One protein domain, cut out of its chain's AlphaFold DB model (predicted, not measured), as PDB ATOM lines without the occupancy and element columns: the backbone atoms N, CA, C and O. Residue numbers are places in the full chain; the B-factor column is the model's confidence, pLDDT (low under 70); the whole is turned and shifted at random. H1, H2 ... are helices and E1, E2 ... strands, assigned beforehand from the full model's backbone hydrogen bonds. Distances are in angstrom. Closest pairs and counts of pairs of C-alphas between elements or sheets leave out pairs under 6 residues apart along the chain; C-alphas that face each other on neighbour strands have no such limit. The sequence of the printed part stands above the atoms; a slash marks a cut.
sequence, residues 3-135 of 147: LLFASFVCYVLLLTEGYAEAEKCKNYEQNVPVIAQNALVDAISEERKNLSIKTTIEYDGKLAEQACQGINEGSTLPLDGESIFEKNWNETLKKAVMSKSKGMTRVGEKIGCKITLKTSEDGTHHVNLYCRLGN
ATOM      1  N   LEU A   3     154.885 139.045  34.011       47.47
ATOM      2  CA  LEU A   3     155.344 139.843  35.162       47.47
ATOM      3  C   LEU A   3     154.379 139.818  36.365       47.47
ATOM      4  O   LEU A   3     154.812 139.972  37.501       47.47
ATOM      5  N   LEU A   4     153.082 139.575  36.136       50.34
ATOM      6  CA  LEU A   4     152.071 139.533  37.202       50.34
ATOM      7  C   LEU A   4     152.143 138.242  38.035       50.34
ATOM      8  O   LEU A   4     151.887 138.276  39.235       50.34
ATOM      9  N   PHE A   5     152.555 137.124  37.430       51.66
ATOM     10  CA  PHE A   5     152.699 135.845  38.134       51.66
ATOM     11  C   PHE A   5     153.875 135.853  39.120       51.66
ATOM     12  O   PHE A   5     153.724 135.383  40.242       51.66
ATOM     13  N   ALA A   6     155.014 136.445  38.746       52.06
ATOM     14  CA  ALA A   6     156.166 136.562  39.643       52.06
ATOM     15  C   ALA A   6     155.860 137.445  40.870       52.06
ATOM     16  O   ALA A   6     156.236 137.104  41.989       52.06
ATOM     17  N   SER A   7     155.107 138.535  40.680       53.56
ATOM     18  CA  SER A   7     154.651 139.390  41.783       53.56
ATOM     19  C   SER A   7     153.694 138.657  42.728       53.56
ATOM     20  O   SER A   7     153.828 138.802  43.940       53.56
ATOM     21  N   PHE A   8     152.777 137.838  42.200       52.69
ATOM     22  CA  PHE A   8     151.828 137.081  43.019       52.69
ATOM     23  C   PHE A   8     152.521 135.989  43.849       52.69
ATOM     24  O   PHE A   8     152.218 135.829  45.027       52.69
ATOM     25  N   VAL A   9     153.506 135.288  43.276       56.50
ATOM     26  CA  VAL A   9     154.287 134.261  43.992       56.50
ATOM     27  C   VAL A   9     155.147 134.880  45.100       56.50
ATOM     28  O   VAL A   9     155.151 134.355  46.212       56.50
ATOM     29  N   CYS A  10     155.795 136.028  44.859       50.09
ATOM     30  CA  CYS A  10     156.500 136.759  45.922       50.09
ATOM     31  C   CYS A  10     155.551 137.233  47.033       50.09
ATOM     32  O   CYS A  10     155.903 137.162  48.206       50.09
ATOM     33  N   TYR A  11     154.344 137.691  46.687       55.34
ATOM     34  CA  TYR A  11     153.363 138.156  47.670       55.34
ATOM     35  C   TYR A  11     152.848 137.013  48.555       55.34
ATOM     36  O   TYR A  11     152.731 137.171  49.766       55.34
ATOM     37  N   VAL A  12     152.590 135.841  47.968       54.50
ATOM     38  CA  VAL A  12     152.161 134.646  48.708       54.50
ATOM     39  C   VAL A  12     153.285 134.112  49.599       54.50
ATOM     40  O   VAL A  12     153.012 133.802  50.753       54.50
ATOM     41  N   LEU A  13     154.534 134.072  49.117       47.53
ATOM     42  CA  LEU A  13     155.688 133.638  49.918       47.53
ATOM     43  C   LEU A  13     155.916 134.543  51.138       47.53
ATOM     44  O   LEU A  13     156.003 134.043  52.261       47.53
ATOM     45  N   LEU A  14     155.902 135.865  50.938       47.50
ATOM     46  CA  LEU A  14     156.019 136.846  52.025       47.50
ATOM     47  C   LEU A  14     154.867 136.734  53.036       47.50
ATOM     48  O   LEU A  14     155.084 136.862  54.240       47.50
ATOM     49  N   LEU A  15     153.643 136.462  52.568       47.44
ATOM     50  CA  LEU A  15     152.497 136.230  53.447       47.44
ATOM     51  C   LEU A  15     152.635 134.932  54.245       47.44
ATOM     52  O   LEU A  15     152.290 134.933  55.420       47.44
ATOM     53  N   THR A  16     153.141 133.847  53.652       48.78
ATOM     54  CA  THR A  16     153.320 132.565  54.354       48.78
ATOM     55  C   THR A  16     154.444 132.596  55.385       48.78
ATOM     56  O   THR A  16     154.263 132.068  56.481       48.78
ATOM     57  N   GLU A  17     155.567 133.251  55.085       47.34
ATOM     58  CA  GLU A  17     156.654 133.443  56.054       47.34
ATOM     59  C   GLU A  17     156.204 134.360  57.197       47.34
ATOM     60  O   GLU A  17     156.355 134.006  58.368       47.34
ATOM     61  N   GLY A  18     155.520 135.463  56.868       45.69
ATOM     62  CA  GLY A  18     154.923 136.355  57.859       45.69
ATOM     63  C   GLY A  18     153.856 135.677  58.728       45.69
ATOM     64  O   GLY A  18     153.781 135.955  59.924       45.69
ATOM     65  N   TYR A  19     153.060 134.751  58.176       48.31
ATOM     66  CA  TYR A  19     152.069 133.987  58.946       48.31
ATOM     67  C   TYR A  19     152.722 132.972  59.883       48.31
ATOM     68  O   TYR A  19     152.324 132.878  61.041       48.31
ATOM     69  N   ALA A  20     153.739 132.243  59.415       52.34
ATOM     70  CA  ALA A  20     154.455 131.264  60.230       52.34
ATOM     71  C   ALA A  20     155.195 131.930  61.401       52.34
ATOM     72  O   ALA A  20     155.254 131.383  62.503       52.34
ATOM     73  N   GLU A  21     155.738 133.129  61.189       53.56
ATOM     74  CA  GLU A  21     156.381 133.914  62.243       53.56
ATOM     75  C   GLU A  21     155.349 134.525  63.206       53.56
ATOM     76  O   GLU A  21     155.510 134.440  64.424       53.56
ATOM     77  N   ALA A  22     154.221 135.029  62.692       51.47
ATOM     78  CA  ALA A  22     153.116 135.520  63.515       51.47
ATOM     79  C   ALA A  22     152.449 134.415  64.356       51.47
ATOM     80  O   ALA A  22     152.000 134.684  65.470       51.47
ATOM     81  N   GLU A  23     152.389 133.179  63.859       55.12
ATOM     82  CA  GLU A  23     151.837 132.029  64.579       55.12
ATOM     83  C   GLU A  23     152.774 131.551  65.697       55.12
ATOM     84  O   GLU A  23     152.305 131.313  66.810       55.12
ATOM     85  N   LYS A  24     154.099 131.558  65.470       58.84
ATOM     86  CA  LYS A  24     155.106 131.392  66.540       58.84
ATOM     87  C   LYS A  24     154.969 132.465  67.624       58.84
ATOM     88  O   LYS A  24     155.169 132.191  68.803       58.84
ATOM     89  N   CYS A  25     154.563 133.675  67.246       63.38
ATOM     90  CA  CYS A  25     154.381 134.760  68.199       63.38
ATOM     91  C   CYS A  25     153.149 134.614  69.104       63.38
ATOM     92  O   CYS A  25     153.186 135.190  70.183       63.38
ATOM     93  N   LYS A  26     152.103 133.852  68.731       62.06
ATOM     94  CA  LYS A  26     150.848 133.728  69.515       62.06
ATOM     95  C   LYS A  26     150.996 132.959  70.832       62.06
ATOM     96  O   LYS A  26     150.175 133.125  71.724       62.06
ATOM     97  N   ASN A  27     152.035 132.137  70.969       64.75
ATOM     98  CA  ASN A  27     152.331 131.416  72.206       64.75
ATOM     99  C   ASN A  27     153.523 132.076  72.908       64.75
ATOM    100  O   ASN A  27     154.652 131.597  72.815       64.75
ATOM    101  N   TYR A  28     153.306 133.183  73.623       61.62
ATOM    102  CA  TYR A  28     154.402 133.922  74.271       61.62
ATOM    103  C   TYR A  28     155.193 133.085  75.294       61.62
ATOM    104  O   TYR A  28     156.393 133.292  75.465       61.62
ATOM    105  N   GLU A  29     154.554 132.096  75.924       58.38
ATOM    106  CA  GLU A  29     155.207 131.134  76.822       58.38
ATOM    107  C   GLU A  29     156.225 130.238  76.100       58.38
ATOM    108  O   GLU A  29     157.145 129.716  76.725       58.38
ATOM    109  N   GLN A  30     156.098 130.095  74.777       58.28
ATOM    110  CA  GLN A  30     157.075 129.416  73.925       58.28
ATOM    111  C   GLN A  30     158.211 130.352  73.480       58.28
ATOM    112  O   GLN A  30     159.276 129.870  73.103       58.28
ATOM    113  N   ASN A  31     158.024 131.676  73.566       64.44
ATOM    114  CA  ASN A  31     159.026 132.672  73.168       64.44
ATOM    115  C   ASN A  31     160.022 132.991  74.289       64.44
ATOM    116  O   ASN A  31     161.186 133.292  74.018       64.44
ATOM    117  N   VAL A  32     159.570 132.943  75.546       75.69
ATOM    118  CA  VAL A  32     160.406 133.111  76.741       75.69
ATOM    119  C   VAL A  32     159.977 132.082  77.784       75.69
ATOM    120  O   VAL A  32     158.819 132.122  78.196       75.69
ATOM    121  N   PRO A  33     160.868 131.191  78.264       81.38
ATOM    122  CA  PRO A  33     160.520 130.242  79.319       81.38
ATOM    123  C   PRO A  33     160.002 130.960  80.570       81.38
ATOM    124  O   PRO A  33     160.588 131.958  80.980       81.38
ATOM    125  N   VAL A  34     158.968 130.429  81.231       83.38
ATOM    126  CA  VAL A  34     158.362 131.038  82.439       83.38
ATOM    127  C   VAL A  34     159.403 131.364  83.519       83.38
ATOM    128  O   VAL A  34     159.349 132.418  84.145       83.38
ATOM    129  N   ILE A  35     160.412 130.505  83.687       82.19
ATOM    130  CA  ILE A  35     161.530 130.744  84.613       82.19
ATOM    131  C   ILE A  35     162.277 132.041  84.261       82.19
ATOM    132  O   ILE A  35     162.583 132.830  85.147       82.19
ATOM    133  N   ALA A  36     162.528 132.289  82.974       82.62
ATOM    134  CA  ALA A  36     163.171 133.510  82.498       82.62
ATOM    135  C   ALA A  36     162.250 134.739  82.613       82.62
ATOM    136  O   ALA A  36     162.728 135.834  82.894       82.62
ATOM    137  N   GLN A  37     160.933 134.568  82.441       88.12
ATOM    138  CA  GLN A  37     159.953 135.642  82.651       88.12
ATOM    139  C   GLN A  37     159.967 136.119  84.111       88.12
ATOM    140  O   GLN A  37     160.098 137.316  84.369       88.12
ATOM    141  N   ASN A  38     159.902 135.179  85.058       88.94
ATOM    142  CA  ASN A  38     159.949 135.469  86.492       88.94
ATOM    143  C   ASN A  38     161.286 136.103  86.884       88.94
ATOM    144  O   ASN A  38     161.309 137.154  87.516       88.94
ATOM    145  N   ALA A  39     162.395 135.526  86.416       87.75
ATOM    146  CA  ALA A  39     163.739 136.051  86.637       87.75
ATOM    147  C   ALA A  39     163.902 137.504  86.154       87.75
ATOM    148  O   ALA A  39     164.545 138.316  86.817       87.75
ATOM    149  N   LEU A  40     163.300 137.852  85.011       88.56
ATOM    150  CA  LEU A  40     163.310 139.214  84.480       88.56
ATOM    151  C   LEU A  40     162.506 140.180  85.363       88.56
ATOM    152  O   LEU A  40     162.979 141.280  85.658       88.56
ATOM    153  N   VAL A  41     161.302 139.783  85.784       91.19
ATOM    154  CA  VAL A  41     160.454 140.580  86.687       91.19
ATOM    155  C   VAL A  41     161.158 140.814  88.021       91.19
ATOM    156  O   VAL A  41     161.177 141.946  88.511       91.19
ATOM    157  N   ASP A  42     161.787 139.781  88.574       91.06
ATOM    158  CA  ASP A  42     162.548 139.864  89.819       91.06
ATOM    159  C   ASP A  42     163.747 140.802  89.678       91.06
ATOM    160  O   ASP A  42     163.927 141.693  90.509       91.06
ATOM    161  N   ALA A  43     164.524 140.667  88.599       88.88
ATOM    162  CA  ALA A  43     165.675 141.523  88.327       88.88
ATOM    163  C   ALA A  43     165.286 143.009  88.218       88.88
ATOM    164  O   ALA A  43     165.928 143.868  88.823       88.88
ATOM    165  N   ILE A  44     164.207 143.330  87.496       88.88
ATOM    166  CA  ILE A  44     163.729 144.716  87.379       88.88
ATOM    167  C   ILE A  44     163.173 145.215  88.713       88.88
ATOM    168  O   ILE A  44     163.395 146.369  89.081       88.88
ATOM    169  N   SER A  45     162.458 144.367  89.452       90.06
ATOM    170  CA  SER A  45     161.890 144.725  90.755       90.06
ATOM    171  C   SER A  45     162.974 145.011  91.791       90.06
ATOM    172  O   SER A  45     162.847 145.954  92.573       90.06
ATOM    173  N   GLU A  46     164.045 144.222  91.802       89.88
ATOM    174  CA  GLU A  46     165.221 144.449  92.641       89.88
ATOM    175  C   GLU A  46     165.887 145.784  92.297       89.88
ATOM    176  O   GLU A  46     166.106 146.614  93.180       89.88
ATOM    177  N   GLU A  47     166.092 146.060  91.009       87.88
ATOM    178  CA  GLU A  47     166.691 147.322  90.582       87.88
ATOM    179  C   GLU A  47     165.792 148.533  90.891       87.88
ATOM    180  O   GLU A  47     166.262 149.580  91.336       87.88
ATOM    181  N   ARG A  48     164.466 148.398  90.768       89.19
ATOM    182  CA  ARG A  48     163.518 149.437  91.204       89.19
ATOM    183  C   ARG A  48     163.615 149.732  92.691       89.19
ATOM    184  O   ARG A  48     163.566 150.903  93.068       89.19
ATOM    185  N   LYS A  49     163.784 148.703  93.528       88.69
ATOM    186  CA  LYS A  49     164.007 148.880  94.970       88.69
ATOM    187  C   LYS A  49     165.293 149.667  95.224       88.69
ATOM    188  O   LYS A  49     165.243 150.636  95.978       88.69
ATOM    189  N   ASN A  50     166.390 149.329  94.542       87.69
ATOM    190  CA  ASN A  50     167.660 150.064  94.639       87.69
ATOM    191  C   ASN A  50     167.503 151.542  94.246       87.69
ATOM    192  O   ASN A  50     168.080 152.430  94.869       87.69
ATOM    193  N   LEU A  51     166.659 151.820  93.250       86.88
ATOM    194  CA  LEU A  51     166.355 153.169  92.774       86.88
ATOM    195  C   LEU A  51     165.231 153.879  93.556       86.88
ATOM    196  O   LEU A  51     164.843 154.985  93.178       86.88
ATOM    197  N   SER A  52     164.704 153.282  94.634       88.75
ATOM    198  CA  SER A  52     163.577 153.811  95.430       88.75
ATOM    199  C   SER A  52     162.289 154.061  94.625       88.75
ATOM    200  O   SER A  52     161.499 154.959  94.927       88.75
ATOM    201  N   ILE A  53     162.055 153.249  93.597       86.62
ATOM    202  CA  ILE A  53     160.880 153.303  92.727       86.62
ATOM    203  C   ILE A  53     159.817 152.362  93.282       86.62
ATOM    204  O   ILE A  53     160.057 151.170  93.461       86.62
ATOM    205  N   LYS A  54     158.626 152.900  93.562       84.81
ATOM    206  CA  LYS A  54     157.537 152.153  94.217       84.81
ATOM    207  C   LYS A  54     156.619 151.395  93.260       84.81
ATOM    208  O   LYS A  54     155.799 150.608  93.719       84.81
ATOM    209  N   THR A  55     156.706 151.652  91.957       86.00
ATOM    210  CA  THR A  55     155.861 150.975  90.971       86.00
ATOM    211  C   THR A  55     156.308 149.531  90.789       86.00
ATOM    212  O   THR A  55     157.486 149.246  90.567       86.00
ATOM    213  N   THR A  56     155.356 148.607  90.848       89.31
ATOM    214  CA  THR A  56     155.590 147.194  90.552       89.31
ATOM    215  C   THR A  56     155.688 146.973  89.047       89.31
ATOM    216  O   THR A  56     155.290 147.828  88.246       89.31
ATOM    217  N   ILE A  57     156.283 145.850  88.655       90.31
ATOM    218  CA  ILE A  57     156.306 145.405  87.267       90.31
ATOM    219  C   ILE A  57     155.774 143.981  87.185       90.31
ATOM    220  O   ILE A  57     156.086 143.155  88.037       90.31
ATOM    221  N   GLU A  58     154.975 143.708  86.163       93.38
ATOM    222  CA  GLU A  58     154.402 142.391  85.900       93.38
ATOM    223  C   GLU A  58     154.701 141.950  84.468       93.38
ATOM    224  O   GLU A  58     154.830 142.777  83.562       93.38
ATOM    225  N   TYR A  59     154.797 140.641  84.249       90.50
ATOM    226  CA  TYR A  59     154.939 140.110  82.900       90.50
ATOM    227  C   TYR A  59     153.581 140.121  82.177       90.50
ATOM    228  O   TYR A  59     152.568 139.714  82.743       90.50
ATOM    229  N   ASP A  60     153.543 140.577  80.925       90.88
ATOM    230  CA  ASP A  60     152.335 140.636  80.097       90.88
ATOM    231  C   ASP A  60     152.563 139.921  78.761       90.88
ATOM    232  O   ASP A  60     153.355 140.353  77.918       90.88
ATOM    233  N   GLY A  61     151.824 138.829  78.559       85.75
ATOM    234  CA  GLY A  61     151.913 138.013  77.352       85.75
ATOM    235  C   GLY A  61     151.568 138.768  76.069       85.75
ATOM    236  O   GLY A  61     152.220 138.560  75.050       85.75
ATOM    237  N   LYS A  62     150.635 139.729  76.106       86.56
ATOM    238  CA  LYS A  62     150.280 140.522  74.913       86.56
ATOM    239  C   LYS A  62     151.406 141.469  74.518       86.56
ATOM    240  O   LYS A  62     151.639 141.696  73.332       86.56
ATOM    241  N   LEU A  63     152.131 142.020  75.494       86.62
ATOM    242  CA  LEU A  63     153.333 142.809  75.208       86.62
ATOM    243  C   LEU A  63     154.455 141.934  74.638       86.62
ATOM    244  O   LEU A  63     155.199 142.399  73.774       86.62
ATOM    245  N   ALA A  64     154.557 140.673  75.066       85.69
ATOM    246  CA  ALA A  64     155.519 139.714  74.530       85.69
ATOM    247  C   ALA A  64     155.189 139.317  73.081       85.69
ATOM    248  O   ALA A  64     156.083 139.305  72.236       85.69
ATOM    249  N   GLU A  65     153.912 139.096  72.756       84.38
ATOM    250  CA  GLU A  65     153.437 138.904  71.375       84.38
ATOM    251  C   GLU A  65     153.800 140.105  70.489       84.38
ATOM    252  O   GLU A  65     154.346 139.946  69.396       84.38
ATOM    253  N   GLN A  66     153.571 141.324  70.984       81.69
ATOM    254  CA  GLN A  66     153.924 142.553  70.271       81.69
ATOM    255  C   GLN A  66     155.436 142.711  70.076       81.69
ATOM    256  O   GLN A  66     155.875 143.137  69.006       81.69
ATOM    257  N   ALA A  67     156.238 142.383  71.095       80.00
ATOM    258  CA  ALA A  67     157.694 142.364  70.993       80.00
ATOM    259  C   ALA A  67     158.162 141.316  69.970       80.00
ATOM    260  O   ALA A  67     159.100 141.556  69.205       80.00
ATOM    261  N   CYS A  68     157.473 140.174  69.908       80.25
ATOM    262  CA  CYS A  68     157.746 139.116  68.948       80.25
ATOM    263  C   CYS A  68     157.534 139.576  67.504       80.25
ATOM    264  O   CYS A  68     158.462 139.477  66.699       80.25
ATOM    265  N   GLN A  69     156.390 140.204  67.228       75.38
ATOM    266  CA  GLN A  69     156.012 140.734  65.912       75.38
ATOM    267  C   GLN A  69     156.879 141.913  65.428       75.38
ATOM    268  O   GLN A  69     156.676 142.403  64.322       75.38
ATOM    269  N   GLY A  70     157.820 142.408  66.241       67.56
ATOM    270  CA  GLY A  70     158.712 143.509  65.856       67.56
ATOM    271  C   GLY A  70     157.994 144.847  65.654       67.56
ATOM    272  O   GLY A  70     158.575 145.787  65.121       67.56
ATOM    273  N   ILE A  71     156.733 144.954  66.084       56.84
ATOM    274  CA  ILE A  71     155.963 146.192  66.004       56.84
ATOM    275  C   ILE A  71     156.612 147.191  66.961       56.84
ATOM    276  O   ILE A  71     156.566 146.956  68.160       56.84
ATOM    277  N   ASN A  72     157.125 148.320  66.467       51.44
ATOM    278  CA  ASN A  72     157.697 149.432  67.246       51.44
ATOM    279  C   ASN A  72     158.804 149.009  68.232       51.44
ATOM    280  O   ASN A  72     158.524 148.522  69.327       51.44
ATOM    281  N   GLU A  73     160.051 149.252  67.831       54.16
ATOM    282  CA  GLU A  73     161.294 148.941  68.549       54.16
ATOM    283  C   GLU A  73     161.196 149.076  70.081       54.16
ATOM    284  O   GLU A  73     160.787 150.103  70.630       54.16
ATOM    285  N   GLY A  74     161.557 147.988  70.764       56.97
ATOM    286  CA  GLY A  74     161.609 147.876  72.218       56.97
ATOM    287  C   GLY A  74     163.031 148.002  72.771       56.97
ATOM    288  O   GLY A  74     163.991 148.224  72.039       56.97
ATOM    289  N   SER A  75     163.185 147.832  74.085       64.44
ATOM    290  CA  SER A  75     164.514 147.757  74.706       64.44
ATOM    291  C   SER A  75     165.146 146.392  74.443       64.44
ATOM    292  O   SER A  75     164.519 145.368  74.706       64.44
ATOM    293  N   THR A  76     166.390 146.374  73.967       67.94
ATOM    294  CA  THR A  76     167.171 145.140  73.803       67.94
ATOM    295  C   THR A  76     168.059 144.917  75.021       67.94
ATOM    296  O   THR A  76     168.841 145.797  75.379       67.94
ATOM    297  N   LEU A  77     167.958 143.743  75.637       67.38
ATOM    298  CA  LEU A  77     168.873 143.263  76.666       67.38
ATOM    299  C   LEU A  77     169.798 142.216  76.039       67.38
ATOM    300  O   LEU A  77     169.336 141.103  75.762       67.38
ATOM    301  N   PRO A  78     171.069 142.556  75.775       66.94
ATOM    302  CA  PRO A  78     172.046 141.561  75.375       66.94
ATOM    303  C   PRO A  78     172.353 140.667  76.577       66.94
ATOM    304  O   PRO A  78     172.609 141.150  77.681       66.94
ATOM    305  N   LEU A  79     172.305 139.361  76.356       66.94
ATOM    306  CA  LEU A  79     172.618 138.338  77.336       66.94
ATOM    307  C   LEU A  79     173.824 137.546  76.844       66.94
ATOM    308  O   LEU A  79     173.963 137.263  75.650       66.94
ATOM    309  N   ASP A  80     174.674 137.170  77.788       60.59
ATOM    310  CA  ASP A  80     175.744 136.222  77.530       60.59
ATOM    311  C   ASP A  80     175.137 134.848  77.206       60.59
ATOM    312  O   ASP A  80     174.324 134.319  77.973       60.59
ATOM    313  N   GLY A  81     175.478 134.304  76.037       54.16
ATOM    314  CA  GLY A  81     174.905 133.057  75.546       54.16
ATOM    315  C   GLY A  81     175.297 131.864  76.406       54.16
ATOM    316  O   GLY A  81     174.431 131.039  76.697       54.16
ATOM    317  N   GLU A  82     176.548 131.800  76.877       57.06
ATOM    318  CA  GLU A  82     177.059 130.670  77.670       57.06
ATOM    319  C   GLU A  82     176.239 130.467  78.953       57.06
ATOM    320  O   GLU A  82     175.795 129.358  79.253       57.06
ATOM    321  N   SER A  83     175.900 131.561  79.639       55.69
ATOM    322  CA  SER A  83     175.145 131.533  80.901       55.69
ATOM    323  C   SER A  83     173.681 131.073  80.741       55.69
ATOM    324  O   SER A  83     173.046 130.607  81.694       55.69
ATOM    325  N   ILE A  84     173.118 131.174  79.531       56.16
ATOM    326  CA  ILE A  84     171.737 130.757  79.235       56.16
ATOM    327  C   ILE A  84     171.644 129.274  78.908       56.16
ATOM    328  O   ILE A  84     170.658 128.631  79.285       56.16
ATOM    329  N   PHE A  85     172.665 128.705  78.266       58.16
ATOM    330  CA  PHE A  85     172.726 127.262  78.031       58.16
ATOM    331  C   PHE A  85     172.851 126.476  79.345       58.16
ATOM    332  O   PHE A  85     172.296 125.382  79.459       58.16
ATOM    333  N   GLU A  86     173.441 127.083  80.376       59.31
ATOM    334  CA  GLU A  86     173.465 126.564  81.752       59.31
ATOM    335  C   GLU A  86     172.150 126.783  82.529       59.31
ATOM    336  O   GLU A  86     172.024 126.370  83.681       59.31
ATOM    337  N   LYS A  87     171.137 127.404  81.906       64.94
ATOM    338  CA  LYS A  87     169.830 127.744  82.502       64.94
ATOM    339  C   LYS A  87     169.912 128.666  83.726       64.94
ATOM    340  O   LYS A  87     168.936 128.765  84.475       64.94
ATOM    341  N   ASN A  88     171.013 129.394  83.918       76.94
ATOM    342  CA  ASN A  88     171.173 130.348  85.016       76.94
ATOM    343  C   ASN A  88     170.531 131.708  84.673       76.94
ATOM    344  O   ASN A  88     171.180 132.749  84.553       76.94
ATOM    345  N   TRP A  89     169.211 131.688  84.481       78.56
ATOM    346  CA  TRP A  89     168.434 132.856  84.061       78.56
ATOM    347  C   TRP A  89     168.487 134.003  85.070       78.56
ATOM    348  O   TRP A  89     168.589 135.157  84.665       78.56
ATOM    349  N   ASN A  90     168.459 133.698  86.369       79.69
ATOM    350  CA  ASN A  90     168.433 134.711  87.423       79.69
ATOM    351  C   ASN A  90     169.678 135.599  87.398       79.69
ATOM    352  O   ASN A  90     169.553 136.817  87.329       79.69
ATOM    353  N   GLU A  91     170.878 135.020  87.438       80.19
ATOM    354  CA  GLU A  91     172.106 135.825  87.467       80.19
ATOM    355  C   GLU A  91     172.343 136.549  86.143       80.19
ATOM    356  O   GLU A  91     172.721 137.723  86.139       80.19
ATOM    357  N   THR A  92     172.065 135.876  85.024       79.56
ATOM    358  CA  THR A  92     172.224 136.446  83.682       79.56
ATOM    359  C   THR A  92     171.331 137.668  83.495       79.56
ATOM    360  O   THR A  92     171.796 138.732  83.082       79.56
ATOM    361  N   LEU A  93     170.047 137.546  83.844       78.94
ATOM    362  CA  LEU A  93     169.080 138.627  83.674       78.94
ATOM    363  C   LEU A  93     169.296 139.752  84.675       78.94
ATOM    364  O   LEU A  93     169.169 140.910  84.289       78.94
ATOM    365  N   LYS A  94     169.704 139.456  85.914       81.00
ATOM    366  CA  LYS A  94     170.117 140.496  86.865       81.00
ATOM    367  C   LYS A  94     171.262 141.336  86.308       81.00
ATOM    368  O   LYS A  94     171.131 142.554  86.231       81.00
ATOM    369  N   LYS A  95     172.344 140.700  85.844       80.62
ATOM    370  CA  LYS A  95     173.486 141.410  85.242       80.62
ATOM    371  C   LYS A  95     173.062 142.252  84.036       80.62
ATOM    372  O   LYS A  95     173.467 143.406  83.935       80.62
ATOM    373  N   ALA A  96     172.226 141.702  83.154       77.19
ATOM    374  CA  ALA A  96     171.758 142.402  81.958       77.19
ATOM    375  C   ALA A  96     170.819 143.581  82.267       77.19
ATOM    376  O   ALA A  96     170.923 144.636  81.648       77.19
ATOM    377  N   VAL A  97     169.911 143.435  83.235       79.94
ATOM    378  CA  VAL A  97     169.021 144.520  83.678       79.94
ATOM    379  C   VAL A  97     169.820 145.639  84.345       79.94
ATOM    380  O   VAL A  97     169.539 146.805  84.091       79.94
ATOM    381  N   MET A  98     170.829 145.296  85.150       75.56
ATOM    382  CA  MET A  98     171.701 146.275  85.809       75.56
ATOM    383  C   MET A  98     172.623 147.011  84.827       75.56
ATOM    384  O   MET A  98     172.953 148.174  85.054       75.56
ATOM    385  N   SER A  99     173.057 146.353  83.746       72.25
ATOM    386  CA  SER A  99     173.936 146.966  82.741       72.25
ATOM    387  C   SER A  99     173.193 147.885  81.766       72.25
ATOM    388  O   SER A  99     173.803 148.797  81.202       72.25
ATOM    389  N   LYS A 100     171.881 147.688  81.571       65.69
ATOM    390  CA  LYS A 100     171.052 148.511  80.679       65.69
ATOM    391  C   LYS A 100     170.439 149.702  81.418       65.69
ATOM    392  O   LYS A 100     170.010 149.631  82.565       65.69
ATOM    393  N   SER A 101     170.425 150.839  80.727       52.91
ATOM    394  CA  SER A 101     170.112 152.145  81.297       52.91
ATOM    395  C   SER A 101     168.692 152.246  81.885       52.91
ATOM    396  O   SER A 101     167.734 151.616  81.431       52.91
ATOM    397  N   LYS A 102     168.594 153.132  82.883       56.69
ATOM    398  CA  LYS A 102     167.446 153.718  83.604       56.69
ATOM    399  C   LYS A 102     166.064 153.700  82.930       56.69
ATOM    400  O   LYS A 102     165.077 153.780  83.647       56.69
ATOM    401  N   GLY A 103     165.952 153.658  81.605       60.81
ATOM    402  CA  GLY A 103     164.665 153.638  80.911       60.81
ATOM    403  C   GLY A 103     163.824 152.431  81.314       60.81
ATOM    404  O   GLY A 103     162.743 152.604  81.864       60.81
ATOM    405  N   MET A 104     164.350 151.217  81.129       70.25
ATOM    406  CA  MET A 104     163.557 149.996  81.316       70.25
ATOM    407  C   MET A 104     163.130 149.769  82.773       70.25
ATOM    408  O   MET A 104     162.036 149.281  83.053       70.25
ATOM    409  N   THR A 105     163.994 150.157  83.707       71.75
ATOM    410  CA  THR A 105     163.778 149.964  85.140       71.75
ATOM    411  C   THR A 105     162.918 151.064  85.750       71.75
ATOM    412  O   THR A 105     162.216 150.794  86.718       71.75
ATOM    413  N   ARG A 106     162.890 152.281  85.189       73.06
ATOM    414  CA  ARG A 106     162.139 153.406  85.776       73.06
ATOM    415  C   ARG A 106     160.695 153.535  85.324       73.06
ATOM    416  O   ARG A 106     159.908 154.160  86.028       73.06
ATOM    417  N   VAL A 107     160.356 153.007  84.155       74.56
ATOM    418  CA  VAL A 107     159.063 153.268  83.511       74.56
ATOM    419  C   VAL A 107     158.289 151.982  83.250       74.56
ATOM    420  O   VAL A 107     158.851 150.891  83.194       74.56
ATOM    421  N   GLY A 108     156.979 152.130  83.072       82.88
ATOM    422  CA  GLY A 108     156.077 151.013  82.829       82.88
ATOM    423  C   GLY A 108     155.747 150.221  84.087       82.88
ATOM    424  O   GLY A 108     156.458 150.239  85.085       82.88
ATOM    425  N   GLU A 109     154.627 149.530  84.040       90.25
ATOM    426  CA  GLU A 109     154.165 148.614  85.090       90.25
ATOM    427  C   GLU A 109     154.027 147.197  84.535       90.25
ATOM    428  O   GLU A 109     153.811 146.249  85.280       90.25
ATOM    429  N   LYS A 110     154.196 147.041  83.218       91.38
ATOM    430  CA  LYS A 110     154.161 145.758  82.536       91.38
ATOM    431  C   LYS A 110     155.314 145.609  81.562       91.38
ATOM    432  O   LYS A 110     155.737 146.598  80.959       91.38
ATOM    433  N   ILE A 111     155.774 144.378  81.378       88.44
ATOM    434  CA  ILE A 111     156.827 144.020  80.433       88.44
ATOM    435  C   ILE A 111     156.485 142.726  79.703       88.44
ATOM    436  O   ILE A 111     155.979 141.787  80.298       88.44
ATOM    437  N   GLY A 112     156.788 142.652  78.417       88.56
ATOM    438  CA  GLY A 112     156.751 141.398  77.673       88.56
ATOM    439  C   GLY A 112     157.890 141.364  76.670       88.56
ATOM    440  O   GLY A 112     158.218 142.394  76.083       88.56
ATOM    441  N   CYS A 113     158.527 140.209  76.497       84.50
ATOM    442  CA  CYS A 113     159.737 140.104  75.685       84.50
ATOM    443  C   CYS A 113     159.709 138.898  74.749       84.50
ATOM    444  O   CYS A 113     158.991 137.937  75.002       84.50
ATOM    445  N   LYS A 114     160.554 138.922  73.715       84.62
ATOM    446  CA  LYS A 114     160.967 137.732  72.959       84.62
ATOM    447  C   LYS A 114     162.454 137.463  73.159       84.62
ATOM    448  O   LYS A 114     163.236 138.409  73.266       84.62
ATOM    449  N   ILE A 115     162.843 136.193  73.149       78.38
ATOM    450  CA  ILE A 115     164.247 135.799  73.033       78.38
ATOM    451  C   ILE A 115     164.588 135.621  71.555       78.38
ATOM    452  O   ILE A 115     163.832 135.027  70.792       78.38
ATOM    453  N   THR A 116     165.758 136.103  71.158       74.38
ATOM    454  CA  THR A 116     166.385 135.735  69.888       74.38
ATOM    455  C   THR A 116     167.793 135.235  70.152       74.38
ATOM    456  O   THR A 116     168.537 135.871  70.898       74.38
ATOM    457  N   LEU A 117     168.164 134.143  69.499       70.69
ATOM    458  CA  LEU A 117     169.532 133.651  69.454       70.69
ATOM    459  C   LEU A 117     170.164 134.113  68.139       70.69
ATOM    460  O   LEU A 117     169.571 133.943  67.074       70.69
ATOM    461  N   LYS A 118     171.357 134.693  68.207       69.94
ATOM    462  CA  LYS A 118     172.201 134.984  67.048       69.94
ATOM    463  C   LYS A 118     173.535 134.294  67.253       69.94
ATOM    464  O   LYS A 118     174.118 134.420  68.320       69.94
ATOM    465  N   THR A 119     174.016 133.599  66.240       70.19
ATOM    466  CA  THR A 119     175.370 133.042  66.240       70.19
ATOM    467  C   THR A 119     176.222 133.922  65.342       70.19
ATOM    468  O   THR A 119     175.826 134.182  64.205       70.19
ATOM    469  N   SER A 120     177.331 134.442  65.856       73.25
ATOM    470  CA  SER A 120     178.305 135.200  65.069       73.25
ATOM    471  C   SER A 120     179.159 134.273  64.202       73.25
ATOM    472  O   SER A 120     179.131 133.050  64.340       73.25
ATOM    473  N   GLU A 121     179.908 134.860  63.266       78.88
ATOM    474  CA  GLU A 121     180.748 134.121  62.311       78.88
ATOM    475  C   GLU A 121     181.865 133.307  62.986       78.88
ATOM    476  O   GLU A 121     182.308 132.300  62.442       78.88
ATOM    477  N   ASP A 122     182.288 133.712  64.185       78.44
ATOM    478  CA  ASP A 122     183.265 133.011  65.026       78.44
ATOM    479  C   ASP A 122     182.665 131.830  65.818       78.44
ATOM    480  O   ASP A 122     183.384 131.141  66.538       78.44
ATOM    481  N   GLY A 123     181.359 131.576  65.682       69.38
ATOM    482  CA  GLY A 123     180.642 130.522  66.399       69.38
ATOM    483  C   GLY A 123     180.131 130.929  67.783       69.38
ATOM    484  O   GLY A 123     179.464 130.123  68.431       69.38
ATOM    485  N   THR A 124     180.378 132.165  68.229       72.25
ATOM    486  CA  THR A 124     179.878 132.657  69.517       72.25
ATOM    487  C   THR A 124     178.358 132.836  69.474       72.25
ATOM    488  O   THR A 124     177.783 133.382  68.529       72.25
ATOM    489  N   HIS A 125     177.667 132.363  70.511       68.06
ATOM    490  CA  HIS A 125     176.223 132.525  70.642       68.06
ATOM    491  C   HIS A 125     175.890 133.779  71.453       68.06
ATOM    492  O   HIS A 125     176.275 133.919  72.610       68.06
ATOM    493  N   HIS A 126     175.094 134.663  70.867       68.06
ATOM    494  CA  HIS A 126     174.549 135.853  71.499       68.06
ATOM    495  C   HIS A 126     173.049 135.695  71.676       68.06
ATOM    496  O   HIS A 126     172.306 135.500  70.709       68.06
ATOM    497  N   VAL A 127     172.575 135.832  72.906       73.12
ATOM    498  CA  VAL A 127     171.143 135.829  73.182       73.12
ATOM    499  C   VAL A 127     170.701 137.266  73.413       73.12
ATOM    500  O   VAL A 127     171.306 137.995  74.184       73.12
ATOM    501  N   ASN A 128     169.633 137.694  72.750       75.81
ATOM    502  CA  ASN A 128     169.040 139.009  72.966       75.81
ATOM    503  C   ASN A 128     167.596 138.856  73.425       75.81
ATOM    504  O   ASN A 128     166.815 138.130  72.808       75.81
ATOM    505  N   LEU A 129     167.235 139.578  74.479       78.75
ATOM    506  CA  LEU A 129     165.854 139.784  74.891       78.75
ATOM    507  C   LEU A 129     165.362 141.108  74.314       78.75
ATOM    508  O   LEU A 129     165.842 142.171  74.700       78.75
ATOM    509  N   TYR A 130     164.392 141.057  73.410       82.38
ATOM    510  CA  TYR A 130     163.706 142.254  72.931       82.38
ATOM    511  C   TYR A 130     162.442 142.448  73.750       82.38
ATOM    512  O   TYR A 130     161.531 141.629  73.669       82.38
ATOM    513  N   CYS A 131     162.397 143.517  74.534       83.38
ATOM    514  CA  CYS A 131     161.368 143.769  75.527       83.38
ATOM    515  C   CYS A 131     160.532 145.000  75.197       83.38
ATOM    516  O   CYS A 131     161.044 146.041  74.782       83.38
ATOM    517  N   ARG A 132     159.236 144.902  75.473       85.50
ATOM    518  CA  ARG A 132     158.278 145.991  75.355       85.50
ATOM    519  C   ARG A 132     157.648 146.293  76.701       85.50
ATOM    520  O   ARG A 132     157.233 145.386  77.416       85.50
ATOM    521  N   LEU A 133     157.563 147.580  77.017       86.69
ATOM    522  CA  LEU A 133     156.963 148.072  78.250       86.69
ATOM    523  C   LEU A 133     155.554 148.590  78.011       86.69
ATOM    524  O   LEU A 133     155.263 149.158  76.956       86.69
ATOM    525  N   GLY A 134     154.706 148.456  79.023       87.81
ATOM    526  CA  GLY A 134     153.355 148.999  79.032       87.81
ATOM    527  C   GLY A 134     152.984 149.650  80.358       87.81
ATOM    528  O   GLY A 134     153.661 149.480  81.373       87.81
ATOM    529  N   ASN A 135     151.899 150.421  80.343       89.50
ATOM    530  CA  ASN A 135     151.261 150.928  81.564       89.50
ATOM    531  C   ASN A 135     150.493 149.806  82.298       89.50
ATOM    532  O   ASN A 135     150.377 148.697  81.776       89.50
TER     533      ASN A 135
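Overview. This is residues 3 to 135 of the 147 residues of an uncharacterized protein of Haemonchus contortus (UniProt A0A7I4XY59). What shape do these atoms make? A small twisted sheet of three strands, E1, E3 and E2, has H4 over one face and H6 over the opposite face, with H3 packed on H6. Residues 3 to 17 of the long helix H1 stick out from this body as an arm. What is it built of? The printed part has 133 residues, with seven named helices and three named strands in the order H1 H2 H3 H4 E1 H5 H6 H7 E2 E3; the class is mixed, helices and strands, and the sheet, in the order E1 E3 E2, is antiparallel. How spread out is it? It is only just loose, close to compact, with a radius of gyration of the C-alphas of 17.0 A and an elongated outline of 62 by 38 by 23 A.

Along the chain. Where are the first helices? H1, residues 3 to 25, begins at C-alpha 3 (155.344, 139.843, 35.162) and is 33.4 A long. H2 is residues 28 to 31, H3 residues 34 to 50, 24.4 A long, and H4 residues 61 to 68. What follows? E1 is residues 75 to 80, 16.3 A long, H5 residues 81 to 85, H6 residues 89 to 99, 15.2 A long, and H7 residues 103 to 106. E2, residues 110 to 119, is 29.6 A long, and E3, residues 125 to 134, is 29.4 A long and ends at C-alpha 134 (153.355, 148.999, 79.032).

Arrangement. How do the strands pair? E2 and E3 form a hairpin at 161 degrees, with N 116 and O 128 2.8 A apart, within hydrogen-bond range; E1 is antiparallel to E3 at 151 degrees, with N 77 and O 129 2.8 A apart. What is on the sheet? H4 is over E2 at a height over the sheet of 5.6 A, and H6 is over E1 at 8.1 A, on the opposite face. H5 is on the same face as H6, while H2, H3 and H7 only graze the sheet. Which helices touch? Among them, H3 touches H6, closest at the C-alphas of Ala 43 and Lys 94, 4.8 A, at a steep tilt of 39 degrees, the same way. H1 and H4 only just touch, with 3 pairs of C-alphas within 8 A, made by residues 22 to 25 of H1 alone; the closest are those of Cys 25 and Glu 65, 5.3 A. Are the helix backbones complete? Every O i to N i+4 pair is within hydrogen-bond range in H3, H4, H5 and H6, and 18 of 19 are in H1; H2 and H7 are too short for such a pair.

Size, cuts and confidence. How large is it? The two C-alphas farthest apart, those of Leu 3 and Ser 52, are 62.4 A apart. Is it continuous? The printed part has no cut, and no link is long. Where is confidence low? The mean pLDDT of the printed part is 72.4, and 55 residues are under 70, among them residues 3 to 31 and 70 to 87.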